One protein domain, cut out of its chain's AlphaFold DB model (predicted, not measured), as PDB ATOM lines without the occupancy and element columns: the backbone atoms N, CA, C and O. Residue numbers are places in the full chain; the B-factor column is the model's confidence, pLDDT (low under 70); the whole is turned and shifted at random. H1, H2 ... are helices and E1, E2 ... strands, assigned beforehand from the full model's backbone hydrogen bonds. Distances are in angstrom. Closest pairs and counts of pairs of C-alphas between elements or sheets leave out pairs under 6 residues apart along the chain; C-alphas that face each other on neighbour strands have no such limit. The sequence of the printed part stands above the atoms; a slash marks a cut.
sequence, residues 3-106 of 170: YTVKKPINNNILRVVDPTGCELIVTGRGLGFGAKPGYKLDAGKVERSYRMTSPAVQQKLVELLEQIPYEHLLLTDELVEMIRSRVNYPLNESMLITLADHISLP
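This is residues 3 to 106 of the 170 residues of the protein "CAT_RBD domain-containing protein" of Faecalibacterium sp. AF10-46 (UniProt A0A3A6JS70). What does the domain look like? A strongly twisted, partly curled sheet of five short strands makes one side, with H1 running along one of its faces over E2 and E3. H3 packs on H1, and H2 crosses H3 steeply and reaches away to a free end. How is it made up? The printed part has 104 residues with five named strands and then three named helices, E1 E2 E3 E4 E5 H1 H2 H3; the antiparallel sheet has the order E4 E1 E2 E3 E5, and the class is mixed, helices and strands. The whole is compact, with a radius of gyration of the C-alphas of 13.5 A and spans of 38 by 30 by 27 A.

Where are the strands? E1 is residues 3 to 10, 17.0 A long from C-alpha 3 at (79.545, 50.017, 42.782), and bends by 76 degrees at residue 6. E2 is residues 13 to 17, 13.3 A, and E3 is residues 23 to 27, 13.4 A. E4 is residues 40 to 42, 6.6 A, and E5 is residues 48 to 51, 10.1 A. Where are the helices? H1 is residues 55 to 67, 19.0 A, and H2 is residues 70 to 86, 24.8 A. H3 is residues 94 to 103, 14.3 A, ending at C-alpha 103 at (91.163, 70.826, 26.379).

How do the strands pair? E1, E2 and E3 form a meander, each strand the antiparallel neighbour of the one before, with N 6 to O 15 at 2.8 A and N 14 to O 26 at 2.9 A. With E4, the antiparallel neighbour of E1, they make a Greek key, four strands in a row whose first and fourth are neighbours; N 3 and O 41 are 2.8 A apart. E5 is antiparallel to E3, with N 50 and O 25 at 2.8 A. What is on the sheet? H1 is on it at a height over the sheet of 9.6 A, along the strands, at 19 degrees to E3 on the local plane. H2 only grazes the sheet with residues 70 to 77. How do the helices meet? H3 touches H1 at a shallow tilt of 23 degrees, the same way, the closest C-alphas being those of Leu 61 and Ile 97, 6.0 A. H3 touches H2 at a steep tilt of 53 degrees, opposite ways, closest at the C-alphas of Thr 76 and Ala 100, 6.3 A. Every O i to N i+4 pair is within hydrogen-bond range in H2 and H3, and 8 of 9 in H1.

How far does it reach? The two C-alphas farthest apart, those of Gly 34 and Asn 88, are 39.5 A apart, and residues 84 to 90, of which 84 to 86 belong to H2, stand free. Is it continuous? The printed part has no cut, and the link from E3 to E4, residues 28 to 39, is long. Where is confidence low? The mean pLDDT of the printed part is 81.6, with residues 90 to 97, 100 to 101 and 103 to 106 under 70.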
ATOM      1  N   TYR A   3      80.192  49.801  44.071       93.25
ATOM      2  CA  TYR A   3      79.545  50.017  42.782       93.25
ATOM      3  C   TYR A   3      79.440  48.704  42.001       93.25
ATOM      4  O   TYR A   3      80.235  47.786  42.190       93.25
ATOM      5  N   THR A   4      78.463  48.601  41.104       95.06
ATOM      6  CA  THR A   4      78.320  47.464  40.184       95.06
ATOM      7  C   THR A   4      78.645  47.915  38.770       95.06
ATOM      8  O   THR A   4      78.005  48.829  38.255       95.06
ATOM      9  N   VAL A   5      79.628  47.286  38.129       95.06
ATOM     10  CA  VAL A   5      80.041  47.634  36.766       95.06
ATOM     11  C   VAL A   5      78.934  47.278  35.779       95.06
ATOM     12  O   VAL A   5      78.489  46.136  35.718       95.06
ATOM     13  N   LYS A   6      78.500  48.251  34.975       93.94
ATOM     14  CA  LYS A   6      77.584  48.032  33.848       93.94
ATOM     15  C   LYS A   6      78.355  47.788  32.566       93.94
ATOM     16  O   LYS A   6      78.078  46.825  31.859       93.94
ATOM     17  N   LYS A   7      79.308  48.669  32.262       91.94
ATOM     18  CA  LYS A   7      80.064  48.620  31.012       91.94
ATOM     19  C   LYS A   7      81.419  49.322  31.167       91.94
ATOM     20  O   LYS A   7      81.436  50.453  31.652       91.94
ATOM     21  N   PRO A   8      82.531  48.700  30.744       91.00
ATOM     22  CA  PRO A   8      83.787  49.416  30.567       91.00
ATOM     23  C   PRO A   8      83.716  50.334  29.343       91.00
ATOM     24  O   PRO A   8      83.230  49.926  28.289       91.00
ATOM     25  N   ILE A   9      84.162  51.578  29.508       88.12
ATOM     26  CA  ILE A   9      84.213  52.580  28.434       88.12
ATOM     27  C   ILE A   9      85.610  52.565  27.812       88.12
ATOM     28  O   ILE A   9      85.756  52.333  26.618       88.12
ATOM     29  N   ASN A  10      86.645  52.720  28.639       88.44
ATOM     30  CA  ASN A  10      88.045  52.555  28.248       88.44
ATOM     31  C   ASN A  10      88.867  52.028  29.443       88.44
ATOM     32  O   ASN A  10      88.304  51.664  30.475       88.44
ATOM     33  N   ASN A  11      90.199  52.011  29.334       90.19
ATOM     34  CA  ASN A  11      91.092  51.495  30.381       90.19
ATOM     35  C   ASN A  11      90.979  52.213  31.734       90.19
ATOM     36  O   ASN A  11      91.331  51.626  32.753       90.19
ATOM     37  N   ASN A  12      90.498  53.454  31.766       88.19
ATOM     38  CA  ASN A  12      90.452  54.284  32.970       88.19
ATOM     39  C   ASN A  12      89.022  54.665  33.380       88.19
ATOM     40  O   ASN A  12      88.838  55.349  34.383       88.19
ATOM     41  N   ILE A  13      88.007  54.267  32.606       89.06
ATOM     42  CA  ILE A  13      86.648  54.802  32.726       89.06
ATOM     43  C   ILE A  13      85.626  53.669  32.674       89.06
ATOM     44  O   ILE A  13      85.622  52.836  31.763       89.06
ATOM     45  N   LEU A  14      84.716  53.671  33.646       92.19
ATOM     46  CA  LEU A  14      83.639  52.698  33.773       92.19
ATOM     47  C   LEU A  14      82.287  53.391  33.901       92.19
ATOM     48  O   LEU A  14      82.139  54.397  34.591       92.19
ATOM     49  N   ARG A  15      81.263  52.772  33.319       92.06
ATOM     50  CA  ARG A  15      79.870  53.016  33.683       92.06
ATOM     51  C   ARG A  15      79.480  52.043  34.786       92.06
ATOM     52  O   ARG A  15      79.612  50.825  34.614       92.06
ATOM     53  N   VAL A  16      78.982  52.563  35.901       93.94
ATOM     54  CA  VAL A  16      78.636  51.781  37.092       93.94
ATOM     55  C   VAL A  16      77.273  52.177  37.650       93.94
ATOM     56  O   VAL A  16      76.716  53.210  37.292       93.94
ATOM     57  N   VAL A  17      76.743  51.342  38.537       93.19
ATOM     58  CA  VAL A  17      75.536  51.606  39.325       93.19
ATOM     59  C   VAL A  17      75.902  51.612  40.801       93.19
ATOM     60  O   VAL A  17      76.596  50.705  41.268       93.19
ATOM     61  N   ASP A  18      75.452  52.626  41.529       91.81
ATOM     62  CA  ASP A  18      75.609  52.693  42.983       91.81
ATOM     63  C   ASP A  18      74.567  51.838  43.733       91.81
ATOM     64  O   ASP A  18      73.639  51.301  43.124       91.81
ATOM     65  N   PRO A  19      74.680  51.687  45.065       89.94
ATOM     66  CA  PRO A  19      73.699  50.931  45.845       89.94
ATOM     67  C   PRO A  19      72.276  51.504  45.795       89.94
ATOM     68  O   PRO A  19      71.332  50.789  46.112       89.94
ATOM     69  N   THR A  20      72.112  52.772  45.404       89.31
ATOM     70  CA  THR A  20      70.803  53.430  45.265       89.31
ATOM     71  C   THR A  20      70.149  53.163  43.907       89.31
ATOM     72  O   THR A  20      69.013  53.569  43.680       89.31
ATOM     73  N   GLY A  21      70.845  52.461  43.007       87.50
ATOM     74  CA  GLY A  21      70.372  52.167  41.657       87.50
ATOM     75  C   GLY A  21      70.653  53.282  40.650       87.50
ATOM     76  O   GLY A  21      70.211  53.186  39.507       87.50
ATOM     77  N   CYS A  22      71.394  54.325  41.028       87.06
ATOM     78  CA  CYS A  22      71.725  55.410  40.115       87.06
ATOM     79  C   CYS A  22      72.946  55.064  39.260       87.06
ATOM     80  O   CYS A  22      73.961  54.571  39.761       87.06
ATOM     81  N   GLU A  23      72.851  55.364  37.964       88.69
ATOM     82  CA  GLU A  23      73.972  55.228  37.037       88.69
ATOM     83  C   GLU A  23      74.967  56.376  37.186       88.69
ATOM     84  O   GLU A  23      74.604  57.551  37.273       88.69
ATOM     85  N   LEU A  24      76.245  56.016  37.167       89.44
ATOM     86  CA  LEU A  24      77.373  56.915  37.338       89.44
ATOM     87  C   LEU A  24      78.443  56.582  36.303       89.44
ATOM     88  O   LEU A  24      78.629  55.419  35.928       89.44
ATOM     89  N   ILE A  25      79.190  57.598  35.889       88.69
ATOM     90  CA  ILE A  25      80.478  57.399  35.225       88.69
ATOM     91  C   ILE A  25      81.557  57.554  36.286       88.69
ATOM     92  O   ILE A  25      81.552  58.538  37.017       88.69
ATOM     93  N   VAL A  26      82.461  56.590  36.392       89.56
ATOM     94  CA  VAL A  26      83.588  56.648  37.326       89.56
ATOM     95  C   VAL A  26      84.899  56.548  36.576       89.56
ATOM     96  O   VAL A  26      84.996  55.845  35.566       89.56
ATOM     97  N   THR A  27      85.904  57.251  37.080       88.19
ATOM     98  CA  THR A  27      87.249  57.274  36.514       88.19
ATOM     99  C   THR A  27      88.277  56.886  37.566       88.19
ATOM    100  O   THR A  27      88.070  57.066  38.769       88.19
ATOM    101  N   GLY A  28      89.376  56.304  37.099       87.44
ATOM    102  CA  GLY A  28      90.532  55.968  37.917       87.44
ATOM    103  C   GLY A  28      91.626  55.312  37.087       87.44
ATOM    104  O   GLY A  28      91.348  54.712  36.042       87.44
ATOM    105  N   ARG A  29      92.875  55.400  37.539       87.94
ATOM    106  CA  ARG A  29      94.005  54.828  36.804       87.94
ATOM    107  C   ARG A  29      93.869  53.310  36.653       87.94
ATOM    108  O   ARG A  29      93.848  52.571  37.633       87.94
ATOM    109  N   GLY A  30      93.784  52.834  35.412       86.00
ATOM    110  CA  GLY A  30      93.623  51.416  35.084       86.00
ATOM    111  C   GLY A  30      92.297  50.804  35.547       86.00
ATOM    112  O   GLY A  30      92.160  49.584  35.535       86.00
ATOM    113  N   LEU A  31      91.316  51.618  35.956       90.31
ATOM    114  CA  LEU A  31      90.073  51.146  36.571       90.31
ATOM    115  C   LEU A  31      89.246  50.245  35.643       90.31
ATOM    116  O   LEU A  31      88.590  49.308  36.096       90.31
ATOM    117  N   GLY A  32      89.273  50.535  34.343       86.88
ATOM    118  CA  GLY A  32      88.579  49.764  33.318       86.88
ATOM    119  C   GLY A  32      89.385  48.600  32.747       86.88
ATOM    120  O   GLY A  32      88.826  47.774  32.025       86.88
ATOM    121  N   PHE A  33      90.673  48.485  33.081       88.12
ATOM    122  CA  PHE A  33      91.513  47.403  32.582       88.12
ATOM    123  C   PHE A  33      91.067  46.053  33.163       88.12
ATOM    124  O   PHE A  33      91.081  45.835  34.372       88.12
ATOM    125  N   GLY A  34      90.634  45.139  32.292       86.62
ATOM    126  CA  GLY A  34      90.136  43.818  32.693       86.62
ATOM    127  C   GLY A  34      88.782  43.830  33.417       86.62
ATOM    128  O   GLY A  34      88.323  42.778  33.869       86.62
ATOM    129  N   ALA A  35      88.123  44.988  33.518       90.06
ATOM    130  CA  ALA A  35      86.823  45.108  34.159       90.06
ATOM    131  C   ALA A  35      85.723  44.454  33.308       90.06
ATOM    132  O   ALA A  35      85.653  44.639  32.092       90.06
ATOM    133  N   LYS A  36      84.828  43.707  33.962       92.06
ATOM    134  CA  LYS A  36      83.705  43.016  33.315       92.06
ATOM    135  C   LYS A  36      82.367  43.520  33.862       92.06
ATOM    136  O   LYS A  36      82.284  43.838  35.053       92.06
ATOM    137  N   PRO A  37      81.309  43.570  33.033       93.56
ATOM    138  CA  PRO A  37      79.951  43.813  33.511       93.56
ATOM    139  C   PRO A  37      79.575  42.868  34.660       93.56
ATOM    140  O   PRO A  37      79.923  41.689  34.645       93.56
ATOM    141  N   GLY A  38      78.875  43.392  35.662       91.38
ATOM    142  CA  GLY A  38      78.470  42.672  36.871       91.38
ATOM    143  C   GLY A  38      79.511  42.661  37.994       91.38
ATOM    144  O   GLY A  38      79.166  42.317  39.123       91.38
ATOM    145  N   TYR A  39      80.758  43.074  37.736       92.00
ATOM    146  CA  TYR A  39      81.795  43.104  38.768       92.00
ATOM    147  C   TYR A  39      81.495  44.140  39.859       92.00
ATOM    148  O   TYR A  39      80.929  45.205  39.588       92.00
ATOM    149  N   LYS A  40      81.892  43.838  41.099       92.12
ATOM    150  CA  LYS A  40      81.792  44.768  42.227       92.12
ATOM    151  C   LYS A  40      83.066  45.594  42.321       92.12
ATOM    152  O   LYS A  40      84.160  45.065  42.487       92.12
ATOM    153  N   LEU A  41      82.907  46.902  42.198       91.75
ATOM    154  CA  LEU A  41      83.976  47.877  42.297       91.75
ATOM    155  C   LEU A  41      83.944  48.507  43.689       91.75
ATOM    156  O   LEU A  41      82.910  49.019  44.121       91.75
ATOM    157  N   ASP A  42      85.076  48.485  44.381       89.75
ATOM    158  CA  ASP A  42      85.221  49.208  45.638       89.75
ATOM    159  C   ASP A  42      85.354  50.716  45.383       89.75
ATOM    160  O   ASP A  42      86.071  51.140  44.474       89.75
ATOM    161  N   ALA A  43      84.679  51.524  46.201       87.19
ATOM    162  CA  ALA A  43      84.717  52.977  46.080       87.19
ATOM    163  C   ALA A  43      86.115  53.559  46.330       87.19
ATOM    164  O   ALA A  43      86.424  54.604  45.774       87.19
ATOM    165  N   GLY A  44      86.983  52.869  47.080       88.75
ATOM    166  CA  GLY A  44      88.367  53.303  47.300       88.75
ATOM    167  C   GLY A  44      89.246  53.308  46.042       88.75
ATOM    168  O   GLY A  44      90.305  53.923  46.048       88.75
ATOM    169  N   LYS A  45      88.819  52.642  44.958       87.25
ATOM    170  CA  LYS A  45      89.526  52.643  43.661       87.25
ATOM    171  C   LYS A  45      89.041  53.734  42.708       87.25
ATOM    172  O   LYS A  45      89.628  53.918  41.647       87.25
ATOM    173  N   VAL A  46      87.937  54.396  43.045       89.38
ATOM    174  CA  VAL A  46      87.360  55.462  42.230       89.38
ATOM    175  C   VAL A  46      88.050  56.765  42.594       89.38
ATOM    176  O   VAL A  46      88.006  57.188  43.744       89.38
ATOM    177  N   GLU A  47      88.657  57.415  41.607       86.88
ATOM    178  CA  GLU A  47      89.238  58.745  41.782       86.88
ATOM    179  C   GLU A  47      88.150  59.809  41.649       86.88
ATOM    180  O   GLU A  47      88.043  60.697  42.493       86.88
ATOM    181  N   ARG A  48      87.294  59.695  40.622       84.31
ATOM    182  CA  ARG A  48      86.166  60.612  40.407       84.31
ATOM    183  C   ARG A  48      84.900  59.877  39.996       84.31
ATOM    184  O   ARG A  48      84.937  58.872  39.287       84.31
ATOM    185  N   SER A  49      83.761  60.417  40.421       85.25
ATOM    186  CA  SER A  49      82.429  59.939  40.054       85.25
ATOM    187  C   SER A  49      81.576  61.083  39.523       85.25
ATOM    188  O   SER A  49      81.428  62.107  40.190       85.25
ATOM    189  N   TYR A  50      80.966  60.882  38.363       82.38
ATOM    190  CA  TYR A  50      80.077  61.831  37.710       82.38
ATOM    191  C   TYR A  50      78.654  61.282  37.730       82.38
ATOM    192  O   TYR A  50      78.349  60.259  37.103       82.38
ATOM    193  N   ARG A  51      77.784  61.974  38.468       81.44
ATOM    194  CA  ARG A  51      76.341  61.738  38.473       81.44
ATOM    195  C   ARG A  51      75.692  62.797  37.600       81.44
ATOM    196  O   ARG A  51      75.926  63.983  37.789       81.44
ATOM    197  N   MET A  52      74.893  62.374  36.632       75.00
ATOM    198  CA  MET A  52      74.279  63.282  35.668       75.00
ATOM    199  C   MET A  52      72.798  62.961  35.571       75.00
ATOM    200  O   MET A  52      72.419  61.799  35.450       75.00
ATOM    201  N   THR A  53      71.959  63.990  35.628       73.19
ATOM    202  CA  THR A  53      70.497  63.832  35.663       73.19
ATOM    203  C   THR A  53      69.911  63.465  34.297       73.19
ATOM    204  O   THR A  53      68.838  62.876  34.224       73.19
ATOM    205  N   SER A  54      70.606  63.812  33.205       80.31
ATOM    206  CA  SER A  54      70.142  63.588  31.832       80.31
ATOM    207  C   SER A  54      70.956  62.497  31.124       80.31
ATOM    208  O   SER A  54      72.178  62.647  30.998       80.31
ATOM    209  N   PRO A  55      70.302  61.455  30.571       78.88
ATOM    210  CA  PRO A  55      70.966  60.412  29.785       78.88
ATOM    211  C   PRO A  55      71.727  60.958  28.571       78.88
ATOM    212  O   PRO A  55      72.807  60.469  28.251       78.88
ATOM    213  N   ALA A  56      71.202  62.000  27.916       80.12
ATOM    214  CA  ALA A  56      71.837  62.606  26.744       80.12
ATOM    215  C   ALA A  56      73.172  63.278  27.102       80.12
ATOM    216  O   ALA A  56      74.169  63.113  26.402       80.12
ATOM    217  N   VAL A  57      73.211  63.989  28.232       75.12
ATOM    218  CA  VAL A  57      74.431  64.638  28.734       75.12
ATOM    219  C   VAL A  57      75.452  63.583  29.163       75.12
ATOM    220  O   VAL A  57      76.641  63.721  28.889       75.12
ATOM    221  N   GLN A  58      74.983  62.491  29.775       78.75
ATOM    222  CA  GLN A  58      75.828  61.358  30.140       78.75
ATOM    223  C   GLN A  58      76.465  60.692  28.923       78.75
ATOM    224  O   GLN A  58      77.663  60.432  28.930       78.75
ATOM    225  N   GLN A  59      75.685  60.450  27.870       82.44
ATOM    226  CA  GLN A  59      76.204  59.891  26.627       82.44
ATOM    227  C   GLN A  59      77.254  60.814  25.997       82.44
ATOM    228  O   GLN A  59      78.320  60.343  25.608       82.44
ATOM    229  N   LYS A  60      77.003  62.129  25.983       79.50
ATOM    230  CA  LYS A  60      77.955  63.094  25.428       79.50
ATOM    231  C   LYS A  60      79.282  63.129  26.184       79.50
ATOM    232  O   LYS A  60      80.334  63.193  25.560       79.50
ATOM    233  N   LEU A  61      79.244  63.060  27.516       78.25
ATOM    234  CA  LEU A  61      80.463  62.958  28.317       78.25
ATOM    235  C   LEU A  61      81.236  61.685  27.976       78.25
ATOM    236  O   LEU A  61      82.445  61.760  27.813       78.25
ATOM    237  N   VAL A  62      80.561  60.540  27.845       81.44
ATOM    238  CA  VAL A  62      81.226  59.282  27.471       81.44
ATOM    239  C   VAL A  62      81.949  59.421  26.130       81.44
ATOM    240  O   VAL A  62      83.118  59.064  26.055       81.44
ATOM    241  N   GLU A  63      81.308  60.010  25.118       83.25
ATOM    242  CA  GLU A  63      81.939  60.263  23.812       83.25
ATOM    243  C   GLU A  63      83.199  61.134  23.919       83.25
ATOM    244  O   GLU A  63      84.211  60.835  23.291       83.25
ATOM    245  N   LEU A  64      83.157  62.206  24.718       77.38
ATOM    246  CA  LEU A  64      84.320  63.076  24.922       77.38
ATOM    247  C   LEU A  64      85.435  62.339  25.666       77.38
ATOM    248  O   LEU A  64      86.595  62.376  25.271       77.38
ATOM    249  N   LEU A  65      85.078  61.627  26.729       76.44
ATOM    250  CA  LEU A  65      86.006  60.874  27.561       76.44
ATOM    251  C   LEU A  65      86.689  59.712  26.821       76.44
ATOM    252  O   LEU A  65      87.788  59.312  27.199       76.44
ATOM    253  N   GLU A  66      86.066  59.170  25.775       79.00
ATOM    254  CA  GLU A  66      86.686  58.183  24.882       79.00
ATOM    255  C   GLU A  66      87.763  58.798  23.978       79.00
ATOM    256  O   GLU A  66      88.712  58.111  23.604       79.00
ATOM    257  N   GLN A  67      87.640  60.083  23.638       76.44
ATOM    258  CA  GLN A  67      88.567  60.791  22.749       76.44
ATOM    259  C   GLN A  67      89.727  61.459  23.494       76.44
ATOM    260  O   GLN A  67      90.752  61.777  22.891       76.44
ATOM    261  N   ILE A  68      89.569  61.688  24.798       74.25
ATOM    262  CA  ILE A  68      90.510  62.451  25.612       74.25
ATOM    263  C   ILE A  68      91.551  61.514  26.245       74.25
ATOM    264  O   ILE A  68      91.178  60.581  26.963       74.25
ATOM    265  N   PRO A  69      92.861  61.764  26.040       77.25
ATOM    266  CA  PRO A  69      93.912  61.088  26.794       77.25
ATOM    267  C   PRO A  69      93.697  61.274  28.296       77.25
ATOM    268  O   PRO A  69      93.364  62.367  28.755       77.25
ATOM    269  N   TYR A  70      93.904  60.225  29.084       77.69
ATOM    270  CA  TYR A  70      93.656  60.278  30.526       77.69
ATOM    271  C   TYR A  70      94.501  61.353  31.229       77.69
ATOM    272  O   TYR A  70      94.038  61.984  32.173       77.69
ATOM    273  N   GLU A  71      95.688  61.652  30.709       78.25
ATOM    274  CA  GLU A  71      96.550  62.743  31.166       78.25
ATOM    275  C   GLU A  71      95.847  64.106  31.082       78.25
ATOM    276  O   GLU A  71      95.954  64.924  31.993       78.25
ATOM    277  N   HIS A  72      95.073  64.352  30.023       77.25
ATOM    278  CA  HIS A  72      94.311  65.594  29.868       77.25
ATOM    279  C   HIS A  72      93.119  65.651  30.833       77.25
ATOM    280  O   HIS A  72      92.734  66.732  31.282       77.25
ATOM    281  N   LEU A  73      92.548  64.496  31.181       76.62
ATOM    282  CA  LEU A  73      91.488  64.399  32.183       76.62
ATOM    283  C   LEU A  73      92.011  64.791  33.568       76.62
ATOM    284  O   LEU A  73      91.358  65.574  34.251       76.62
ATOM    285  N   LEU A  74      93.211  64.329  33.934       79.44
ATOM    286  CA  LEU A  74      93.882  64.725  35.176       79.44
ATOM    287  C   LEU A  74      94.126  66.240  35.231       79.44
ATOM    288  O   LEU A  74      93.779  66.880  36.219       79.44
ATOM    289  N   LEU A  75      94.630  66.835  34.144       80.25
ATOM    290  CA  LEU A  75      94.823  68.289  34.056       80.25
ATOM    291  C   LEU A  75      93.504  69.065  34.191       80.25
ATOM    292  O   LEU A  75      93.447  70.107  34.844       80.25
ATOM    293  N   THR A  76      92.433  68.558  33.575       77.38
ATOM    294  CA  THR A  76      91.094  69.155  33.685       77.38
ATOM    295  C   THR A  76      90.606  69.114  35.128       77.38
ATOM    296  O   THR A  76      90.033  70.085  35.617       77.38
ATOM    297  N   ASP A  77      90.842  68.002  35.815       77.56
ATOM    298  CA  ASP A  77      90.440  67.799  37.200       77.56
ATOM    299  C   ASP A  77      91.193  68.734  38.159       77.56
ATOM    300  O   ASP A  77      90.566  69.402  38.980       77.56
ATOM    301  N   GLU A  78      92.511  68.886  37.986       81.75
ATOM    302  CA  GLU A  78      93.313  69.871  38.724       81.75
ATOM    303  C   GLU A  78      92.801  71.301  38.508       81.75
ATOM    304  O   GLU A  78      92.657  72.071  39.461       81.75
ATOM    305  N   LEU A  79      92.471  71.660  37.265       81.81
ATOM    306  CA  LEU A  79      91.927  72.976  36.932       81.81
ATOM    307  C   LEU A  79      90.554  73.199  37.574       81.81
ATOM    308  O   LEU A  79      90.290  74.278  38.109       81.81
ATOM    309  N   VAL A  80      89.688  72.184  37.569       78.62
ATOM    310  CA  VAL A  80      88.374  72.240  38.220       78.62
ATOM    311  C   VAL A  80      88.517  72.398  39.732       78.62
ATOM    312  O   VAL A  80      87.828  73.244  40.300       78.62
ATOM    313  N   GLU A  81      89.418  71.664  40.387       81.19
ATOM    314  CA  GLU A  81      89.701  71.841  41.819       81.19
ATOM    315  C   GLU A  81      90.239  73.243  42.127       81.19
ATOM    316  O   GLU A  81      89.806  73.894  43.082       81.19
ATOM    317  N   MET A  82      91.110  73.770  41.266       82.62
ATOM    318  CA  MET A  82      91.616  75.132  41.402       82.62
ATOM    319  C   MET A  82      90.486  76.166  41.313       82.62
ATOM    320  O   MET A  82      90.448  77.103  42.110       82.62
ATOM    321  N   ILE A  83      89.528  75.981  40.398       82.19
ATOM    322  CA  ILE A  83      88.342  76.841  40.304       82.19
ATOM    323  C   ILE A  83      87.459  76.673  41.545       82.19
ATOM    324  O   ILE A  83      87.074  77.683  42.128       82.19
ATOM    325  N   ARG A  84      87.182  75.438  41.993       80.50
ATOM    326  CA  ARG A  84      86.391  75.172  43.213       80.50
ATOM    327  C   ARG A  84      86.977  75.875  44.430       80.50
ATOM    328  O   ARG A  84      86.234  76.476  45.190       80.50
ATOM    329  N   SER A  85      88.301  75.867  44.581       83.69
ATOM    330  CA  SER A  85      88.972  76.531  45.707       83.69
ATOM    331  C   SER A  85      88.809  78.056  45.716       83.69
ATOM    332  O   SER A  85      88.956  78.692  46.757       83.69
ATOM    333  N   ARG A  86      88.504  78.658  44.560       84.56
ATOM    334  CA  ARG A  86      88.374  80.113  44.377       84.56
ATOM    335  C   ARG A  86      86.927  80.578  44.266       84.56
ATOM    336  O   ARG A  86      86.676  81.780  44.217       84.56
ATOM    337  N   VAL A  87      85.986  79.645  44.180       80.31
ATOM    338  CA  VAL A  87      84.593  79.912  43.850       80.31
ATOM    339  C   VAL A  87      83.691  79.354  44.946       80.31
ATOM    340  O   VAL A  87      83.705  78.165  45.234       80.31
ATOM    341  N   ASN A  88      82.845  80.209  45.521       72.94
ATOM    342  CA  ASN A  88      81.986  79.855  46.657       72.94
ATOM    343  C   ASN A  88      80.651  79.191  46.264       72.94
ATOM    344  O   ASN A  88      79.730  79.114  47.076       72.94
ATOM    345  N   TYR A  89      80.513  78.754  45.012       73.31
ATOM    346  CA  TYR A  89      79.302  78.137  44.477       73.31
ATOM    347  C   TYR A  89      79.614  76.762  43.875       73.31
ATOM    348  O   TYR A  89      80.694  76.564  43.314       73.31
ATOM    349  N   PRO A  90      78.673  75.804  43.969       63.59
ATOM    350  CA  PRO A  90      78.862  74.478  43.405       63.59
ATOM    351  C   PRO A  90      79.017  74.579  41.887       63.59
ATOM    352  O   PRO A  90      78.183  75.164  41.193       63.59
ATOM    353  N   LEU A  91      80.101  74.006  41.370       65.44
ATOM    354  CA  LEU A  91      80.313  73.914  39.932       65.44
ATOM    355  C   LEU A  91      79.375  72.863  39.350       65.44
ATOM    356  O   LEU A  91      79.340  71.728  39.823       65.44
ATOM    357  N   ASN A  92      78.648  73.249  38.308       65.94
ATOM    358  CA  ASN A  92      77.776  72.344  37.574       65.94
ATOM    359  C   ASN A  92      78.618  71.285  36.840       65.94
ATOM    360  O   ASN A  92      79.624  71.619  36.212       65.94
ATOM    361  N   GLU A  93      78.199  70.020  36.869       64.75
ATOM    362  CA  GLU A  93      78.897  68.897  36.231       64.75
ATOM    363  C   GLU A  93      79.055  69.084  34.711       64.75
ATOM    364  O   GLU A  93      80.018  68.599  34.115       64.75
ATOM    365  N   SER A  94      78.163  69.856  34.083       63.00
ATOM    366  CA  SER A  94      78.287  70.276  32.678       63.00
ATOM    367  C   SER A  94      79.529  71.124  32.391       63.00
ATOM    368  O   SER A  94      80.018  71.125  31.266       63.00
ATOM    369  N   MET A  95      80.092  71.806  33.389       68.00
ATOM    370  CA  MET A  95      81.302  72.608  33.213       68.00
ATOM    371  C   MET A  95      82.528  71.728  32.954       68.00
ATOM    372  O   MET A  95      83.414  72.127  32.206       68.00
ATOM    373  N   LEU A  96      82.553  70.512  33.511       66.62
ATOM    374  CA  LEU A  96      83.618  69.543  33.260       66.62
ATOM    375  C   LEU A  96      83.576  69.031  31.819       66.62
ATOM    376  O   LEU A  96      84.622  68.904  31.202       66.62
ATOM    377  N   ILE A  97      82.377  68.821  31.264       65.69
ATOM    378  CA  ILE A  97      82.179  68.494  29.842       65.69
ATOM    379  C   ILE A  97      82.733  69.620  28.972       65.69
ATOM    380  O   ILE A  97      83.521  69.359  28.073       65.69
ATOM    381  N   THR A  98      82.359  70.867  29.262       71.44
ATOM    382  CA  THR A  98      82.805  72.037  28.495       71.44
ATOM    383  C   THR A  98      84.321  72.235  28.575       71.44
ATOM    384  O   THR A  98      84.964  72.489  27.562       71.44
ATOM    385  N   LEU A  99      84.921  72.088  29.760       70.88
ATOM    386  CA  LEU A  99      86.371  72.210  29.937       70.88
ATOM    387  C   LEU A  99      87.129  71.060  29.271       70.88
ATOM    388  O   LEU A  99      88.123  71.308  28.591       70.88
ATOM    389  N   ALA A 100      86.643  69.830  29.425       68.31
ATOM    390  CA  ALA A 100      87.207  68.661  28.767       68.31
ATOM    391  C   ALA A 100      87.140  68.810  27.240       68.31
ATOM    392  O   ALA A 100      88.140  68.572  26.576       68.31
ATOM    393  N   ASP A 101      86.020  69.291  26.689       66.75
ATOM    394  CA  ASP A 101      85.854  69.587  25.260       66.75
ATOM    395  C   ASP A 101      86.855  70.660  24.787       66.75
ATOM    396  O   ASP A 101      87.553  70.465  23.791       66.75
ATOM    397  N   HIS A 102      87.034  71.739  25.559       70.81
ATOM    398  CA  HIS A 102      88.022  72.784  25.266       70.81
ATOM    399  C   HIS A 102      89.474  72.294  25.330       70.81
ATOM    400  O   HIS A 102      90.287  72.713  24.512       70.81
ATOM    401  N   ILE A 103      89.816  71.411  26.269       67.81
ATOM    402  CA  ILE A 103      91.163  70.826  26.379       67.81
ATOM    403  C   ILE A 103      91.379  69.753  25.305       67.81
ATOM    404  O   ILE A 103      92.490  69.577  24.807       67.81
ATOM    405  N   SER A 104      90.310  69.065  24.899       61.38
ATOM    406  CA  SER A 104      90.313  68.095  23.805       61.38
ATOM    407  C   SER A 104      90.387  68.731  22.423       61.38
ATOM    408  O   SER A 104      90.497  67.991  21.441       61.38
ATOM    409  N   LEU A 105      90.346  70.076  22.332       56.09
ATOM    410  CA  LEU A 105      90.497  70.791  21.071       56.09
ATOM    411  C   LEU A 105      91.700  70.201  20.336       56.09
ATOM    412  O   LEU A 105      92.820  70.243  20.854       56.09
ATOM    413  N   PRO A 106      91.478  69.599  19.156       45.69
ATOM    414  CA  PRO A 106      92.468  68.723  18.581       45.69
ATOM    415  C   PRO A 106      93.765  69.485  18.337       45.69
ATOM    416  O   PRO A 106      93.829  70.401  17.515       45.69
TER     417      PRO A 106